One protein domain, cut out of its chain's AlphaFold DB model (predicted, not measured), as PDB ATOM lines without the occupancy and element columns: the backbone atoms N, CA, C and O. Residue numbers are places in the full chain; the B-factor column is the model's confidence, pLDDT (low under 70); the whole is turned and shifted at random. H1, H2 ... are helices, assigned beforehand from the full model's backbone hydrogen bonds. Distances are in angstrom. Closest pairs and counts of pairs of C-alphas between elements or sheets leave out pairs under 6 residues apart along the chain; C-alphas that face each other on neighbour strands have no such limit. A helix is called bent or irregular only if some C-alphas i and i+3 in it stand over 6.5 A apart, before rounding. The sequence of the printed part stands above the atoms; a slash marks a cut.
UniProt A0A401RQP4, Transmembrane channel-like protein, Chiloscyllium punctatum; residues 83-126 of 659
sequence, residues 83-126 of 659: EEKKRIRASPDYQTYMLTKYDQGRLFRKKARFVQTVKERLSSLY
ATOM      1  N   GLU A  83       2.828   4.941  22.067       76.56
ATOM      2  CA  GLU A  83       3.534   3.658  22.056       76.56
ATOM      3  C   GLU A  83       2.580   2.499  22.376       76.56
ATOM      4  O   GLU A  83       2.521   1.519  21.634       76.56
ATOM      5  N   GLU A  84       1.735   2.665  23.402       76.25
ATOM      6  CA  GLU A  84       0.651   1.732  23.735       76.25
ATOM      7  C   GLU A  84      -0.263   1.526  22.525       76.25
ATOM      8  O   GLU A  84      -0.622   0.407  22.176       76.25
ATOM      9  N   LYS A  85      -0.580   2.608  21.804       79.62
ATOM     10  CA  LYS A  85      -1.382   2.552  20.572       79.62
ATOM     11  C   LYS A  85      -0.682   1.824  19.423       79.62
ATOM     12  O   LYS A  85      -1.385   1.280  18.574       79.62
ATOM     13  N   LYS A  86       0.656   1.788  19.365       80.25
ATOM     14  CA  LYS A  86       1.379   0.919  18.418       80.25
ATOM     15  C   LYS A  86       1.241  -0.547  18.843       80.25
ATOM     16  O   LYS A  86       0.850  -1.362  18.013       80.25
ATOM     17  N   ARG A  87       1.471  -0.862  20.126       80.81
ATOM     18  CA  ARG A  87       1.365  -2.227  20.682       80.81
ATOM     19  C   ARG A  87      -0.045  -2.809  20.542       80.81
ATOM     20  O   ARG A  87      -0.205  -3.869  19.952       80.81
ATOM     21  N   ILE A  88      -1.077  -2.081  20.971       80.69
ATOM     22  CA  ILE A  88      -2.483  -2.512  20.865       80.69
ATOM     23  C   ILE A  88      -2.886  -2.717  19.395       80.69
ATOM     24  O   ILE A  88      -3.598  -3.664  19.092       80.69
ATOM     25  N   ARG A  89      -2.394  -1.895  18.454       79.19
ATOM     26  CA  ARG A  89      -2.638  -2.096  17.009       79.19
ATOM     27  C   ARG A  89      -1.948  -3.345  16.447       79.19
ATOM     28  O   ARG A  89      -2.429  -3.900  15.461       79.19
ATOM     29  N   ALA A  90      -0.829  -3.755  17.039       80.19
ATOM     30  CA  ALA A  90      -0.110  -4.972  16.680       80.19
ATOM     31  C   ALA A  90      -0.703  -6.241  17.326       80.19
ATOM     32  O   ALA A  90      -0.388  -7.333  16.862       80.19
ATOM     33  N   SER A  91      -1.578  -6.125  18.338       81.25
ATOM     34  CA  SER A  91      -2.283  -7.286  18.902       81.25
ATOM     35  C   SER A  91      -3.208  -7.943  17.857       81.25
ATOM     36  O   SER A  91      -3.951  -7.228  17.164       81.25
ATOM     37  N   PRO A  92      -3.231  -9.291  17.767       77.50
ATOM     38  CA  PRO A  92      -4.162 -10.019  16.905       77.50
ATOM     39  C   PRO A  92      -5.634  -9.753  17.261       77.50
ATOM     40  O   PRO A  92      -6.480  -9.744  16.362       77.50
ATOM     41  N   ASP A  93      -5.952  -9.452  18.523       76.44
ATOM     42  CA  ASP A  93      -7.322  -9.167  18.975       76.44
ATOM     43  C   ASP A  93      -7.857  -7.891  18.318       76.44
ATOM     44  O   ASP A  93      -8.987  -7.840  17.824       76.44
ATOM     45  N   TYR A  94      -7.013  -6.854  18.243       77.19
ATOM     46  CA  TYR A  94      -7.375  -5.588  17.610       77.19
ATOM     47  C   TYR A  94      -7.520  -5.736  16.090       77.19
ATOM     48  O   TYR A  94      -8.405  -5.118  15.491       77.19
ATOM     49  N   GLN A  95      -6.693  -6.570  15.448       77.00
ATOM     50  CA  GLN A  95      -6.840  -6.854  14.016       77.00
ATOM     51  C   GLN A  95      -8.126  -7.635  13.722       77.00
ATOM     52  O   GLN A  95      -8.876  -7.257  12.819       77.00
ATOM     53  N   THR A  96      -8.438  -8.645  14.536       77.56
ATOM     54  CA  THR A  96      -9.675  -9.436  14.441       77.56
ATOM     55  C   THR A  96     -10.912  -8.553  14.635       77.56
ATOM     56  O   THR A  96     -11.809  -8.548  13.791       77.56
ATOM     57  N   TYR A  97     -10.917  -7.698  15.663       77.50
ATOM     58  CA  TYR A  97     -11.959  -6.688  15.881       77.50
ATOM     59  C   TYR A  97     -12.156  -5.773  14.661       77.50
ATOM     60  O   TYR A  97     -13.288  -5.508  14.244       77.50
ATOM     61  N   MET A  98     -11.062  -5.289  14.060       74.38
ATOM     62  CA  MET A  98     -11.126  -4.414  12.886       74.38
ATOM     63  C   MET A  98     -11.659  -5.139  11.644       74.38
ATOM     64  O   MET A  98     -12.426  -4.531  10.898       74.38
ATOM     65  N   LEU A  99     -11.329  -6.421  11.444       77.12
ATOM     66  CA  LEU A  99     -11.877  -7.261  10.370       77.12
ATOM     67  C   LEU A  99     -13.393  -7.455  10.520       77.12
ATOM     68  O   LEU A  99     -14.150  -7.097   9.616       77.12
ATOM     69  N   THR A 100     -13.862  -7.916  11.685       76.62
ATOM     70  CA  THR A 100     -15.300  -8.108  11.956       76.62
ATOM     71  C   THR A 100     -16.082  -6.803  11.779       76.62
ATOM     72  O   THR A 100     -17.141  -6.778  11.144       76.62
ATOM     73  N   LYS A 101     -15.537  -5.685  12.270       73.00
ATOM     74  CA  LYS A 101     -16.131  -4.349  12.124       73.00
ATOM     75  C   LYS A 101     -16.115  -3.848  10.675       73.00
ATOM     76  O   LYS A 101     -17.041  -3.143  10.264       73.00
ATOM     77  N   TYR A 102     -15.103  -4.216   9.889       72.06
ATOM     78  CA  TYR A 102     -15.020  -3.890   8.469       72.06
ATOM     79  C   TYR A 102     -16.091  -4.627   7.659       72.06
ATOM     80  O   TYR A 102     -16.804  -3.968   6.903       72.06
ATOM     81  N   ASP A 103     -16.292  -5.935   7.855       72.56
ATOM     82  CA  ASP A 103     -17.328  -6.677   7.120       72.56
ATOM     83  C   ASP A 103     -18.758  -6.360   7.597       72.56
ATOM     84  O   ASP A 103     -19.651  -6.211   6.757       72.56
ATOM     85  N   GLN A 104     -18.989  -6.104   8.892       71.75
ATOM     86  CA  GLN A 104     -20.257  -5.510   9.351       71.75
ATOM     87  C   GLN A 104     -20.506  -4.152   8.671       71.75
ATOM     88  O   GLN A 104     -21.584  -3.905   8.122       71.75
ATOM     89  N   GLY A 105     -19.486  -3.286   8.622       70.62
ATOM     90  CA  GLY A 105     -19.532  -2.013   7.902       70.62
ATOM     91  C   GLY A 105     -19.745  -2.175   6.392       70.62
ATOM     92  O   GLY A 105     -20.436  -1.363   5.776       70.62
ATOM     93  N   ARG A 106     -19.217  -3.241   5.782       74.50
ATOM     94  CA  ARG A 106     -19.389  -3.595   4.367       74.50
ATOM     95  C   ARG A 106     -20.815  -4.059   4.082       74.50
ATOM     96  O   ARG A 106     -21.387  -3.605   3.091       74.50
ATOM     97  N   LEU A 107     -21.420  -4.872   4.956       71.75
ATOM     98  CA  LEU A 107     -22.847  -5.212   4.895       71.75
ATOM     99  C   LEU A 107     -23.717  -3.960   5.039       71.75
ATOM    100  O   LEU A 107     -24.601  -3.734   4.214       71.75
ATOM    101  N   PHE A 108     -23.433  -3.099   6.020       71.56
ATOM    102  CA  PHE A 108     -24.194  -1.865   6.225       71.56
ATOM    103  C   PHE A 108     -24.072  -0.915   5.021       71.56
ATOM    104  O   PHE A 108     -25.077  -0.383   4.554       71.56
ATOM    105  N   ARG A 109     -22.876  -0.773   4.430       71.75
ATOM    106  CA  ARG A 109     -22.642  -0.014   3.183       71.75
ATOM    107  C   ARG A 109     -23.231  -0.680   1.934       71.75
ATOM    108  O   ARG A 109     -23.487   0.028   0.962       71.75
ATOM    109  N   LYS A 110     -23.436  -2.003   1.912       77.62
ATOM    110  CA  LYS A 110     -24.205  -2.697   0.859       77.62
ATOM    111  C   LYS A 110     -25.701  -2.414   1.019       77.62
ATOM    112  O   LYS A 110     -26.319  -1.960   0.064       77.62
ATOM    113  N   LYS A 111     -26.262  -2.578   2.224       72.69
ATOM    114  CA  LYS A 111     -27.679  -2.303   2.531       72.69
ATOM    115  C   LYS A 111     -28.036  -0.830   2.309       72.69
ATOM    116  O   LYS A 111     -29.040  -0.544   1.668       72.69
ATOM    117  N   ALA A 112     -27.186   0.099   2.753       72.94
ATOM    118  CA  ALA A 112     -27.357   1.532   2.519       72.94
ATOM    119  C   ALA A 112     -27.300   1.886   1.025       72.94
ATOM    120  O   ALA A 112     -28.178   2.600   0.552       72.94
ATOM    121  N   ARG A 113     -26.337   1.338   0.261       76.50
ATOM    122  CA  ARG A 113     -26.297   1.528  -1.199       76.50
ATOM    123  C   ARG A 113     -27.506   0.919  -1.897       76.50
ATOM    124  O   ARG A 113     -28.073   1.586  -2.742       76.50
ATOM    125  N   PHE A 114     -27.964  -0.273  -1.514       75.00
ATOM    126  CA  PHE A 114     -29.180  -0.866  -2.081       75.00
ATOM    127  C   PHE A 114     -30.418   0.004  -1.813       75.00
ATOM    128  O   PHE A 114     -31.141   0.340  -2.745       75.00
ATOM    129  N   VAL A 115     -30.620   0.453  -0.567       74.06
ATOM    130  CA  VAL A 115     -31.696   1.397  -0.210       74.06
ATOM    131  C   VAL A 115     -31.570   2.704  -0.996       74.06
ATOM    132  O   VAL A 115     -32.580   3.244  -1.439       74.06
ATOM    133  N   GLN A 116     -30.351   3.200  -1.214       70.62
ATOM    134  CA  GLN A 116     -30.104   4.399  -2.009       70.62
ATOM    135  C   GLN A 116     -30.393   4.179  -3.504       70.62
ATOM    136  O   GLN A 116     -31.129   4.972  -4.071       70.62
ATOM    137  N   THR A 117     -29.949   3.082  -4.121       70.00
ATOM    138  CA  THR A 117     -30.243   2.747  -5.527       70.00
ATOM    139  C   THR A 117     -31.732   2.472  -5.756       70.00
ATOM    140  O   THR A 117     -32.284   2.885  -6.774       70.00
ATOM    141  N   VAL A 118     -32.427   1.841  -4.801       69.69
ATOM    142  CA  VAL A 118     -33.895   1.711  -4.818       69.69
ATOM    143  C   VAL A 118     -34.549   3.089  -4.709       69.69
ATOM    144  O   VAL A 118     -35.422   3.413  -5.509       69.69
ATOM    145  N   LYS A 119     -34.090   3.946  -3.788       66.38
ATOM    146  CA  LYS A 119     -34.559   5.333  -3.653       66.38
ATOM    147  C   LYS A 119     -34.281   6.165  -4.908       66.38
ATOM    148  O   LYS A 119     -35.101   7.013  -5.236       66.38
ATOM    149  N   GLU A 120     -33.181   5.925  -5.617       59.34
ATOM    150  CA  GLU A 120     -32.777   6.609  -6.852       59.34
ATOM    151  C   GLU A 120     -33.583   6.133  -8.065       59.34
ATOM    152  O   GLU A 120     -34.070   6.985  -8.810       59.34
ATOM    153  N   ARG A 121     -33.836   4.820  -8.205       53.16
ATOM    154  CA  ARG A 121     -34.766   4.261  -9.206       53.16
ATOM    155  C   ARG A 121     -36.209   4.700  -8.956       53.16
ATOM    156  O   ARG A 121     -36.896   5.085  -9.901       53.16
ATOM    157  N   LEU A 122     -36.651   4.765  -7.695       54.47
ATOM    158  CA  LEU A 122     -37.886   5.474  -7.356       54.47
ATOM    159  C   LEU A 122     -37.764   6.963  -7.714       54.47
ATOM    160  O   LEU A 122     -38.715   7.505  -8.257       54.47
ATOM    161  N   SER A 123     -36.617   7.621  -7.485       53.47
ATOM    162  CA  SER A 123     -36.408   9.056  -7.764       53.47
ATOM    163  C   SER A 123     -36.577   9.442  -9.240       53.47
ATOM    164  O   SER A 123     -36.935  10.591  -9.511       53.47
ATOM    165  N   SER A 124     -36.321   8.512 -10.167       51.44
ATOM    166  CA  SER A 124     -36.605   8.646 -11.602       51.44
ATOM    167  C   SER A 124     -38.075   8.396 -11.956       51.44
ATOM    168  O   SER A 124     -38.554   8.949 -12.937       51.44
ATOM    169  N   LEU A 125     -38.809   7.641 -11.129       54.91
ATOM    170  CA  LEU A 125     -40.249   7.384 -11.269       54.91
ATOM    171  C   LEU A 125     -41.138   8.455 -10.596       54.91
ATOM    172  O   LEU A 125     -42.362   8.331 -10.609       54.91
ATOM    173  N   TYR A 126     -40.574   9.529 -10.020       67.75
ATOM    174  CA  TYR A 126     -41.392  10.646  -9.523       67.75
ATOM    175  C   TYR A 126     -41.996  11.414 -10.698       67.75
ATOM    176  O   TYR A 126     -41.342  12.271 -11.299       67.75
TER     177      TYR A 126
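Overview. This is residues 83 to 126 of the 659 residues of the protein "Transmembrane channel-like protein" of Chiloscyllium punctatum (UniProt A0A401RQP4). One long helix, H2, makes nearly the whole length of the domain, and a short helix, H1, turns off at its first end, so that the two make an L with one long and one short arm. The helices meet near their ends at a corner, and most of H2 stands free. The printed part has 44 residues with two named helices, H1 then H2 along the chain, and no named strand; its class is all helix. It is extended, with a radius of gyration of the C-alphas of 17.7 A, and the C-alphas span 55 by 16 by 6 A, a rod in outline.

Arrangement. H2, residues 92 to 124, stands free at residues 92 to 97 and again at residues 99 to 124. H1, residues 83 to 90, is close to H2 but not clearly touching it, with 2 pairs of C-alphas within 8 A. The closest C-alphas of the two helices are those of Ile 88 and Tyr 94, 6.6 A apart. Their lines are only just about perpendicular, at 72 degrees. Their centres are 27.4 A apart. In H1 and H2 every backbone O i to N i+4 pair is within hydrogen-bond range.

Along the chain. H2 measures 47.0 A from C-alpha 92 at (-4.162, -10.019, 16.905) to C-alpha 124 at (-36.605, 8.646, -11.602). H1 measures 10.8 A from its first to its last C-alpha and begins with C-alpha 83 at (3.534, 3.658, 22.056). Neither helix is bent or irregular.

Size, cuts and confidence. The two C-alphas farthest apart are those of Glu 83 and Tyr 126, at 55.4 A. The printed part has no cut, and the link from H1 to H2, the one residue Ser 91, is tight. The mean pLDDT of the printed part is 72.2, and the model's confidence is low, under 70, at residues 118 to 126.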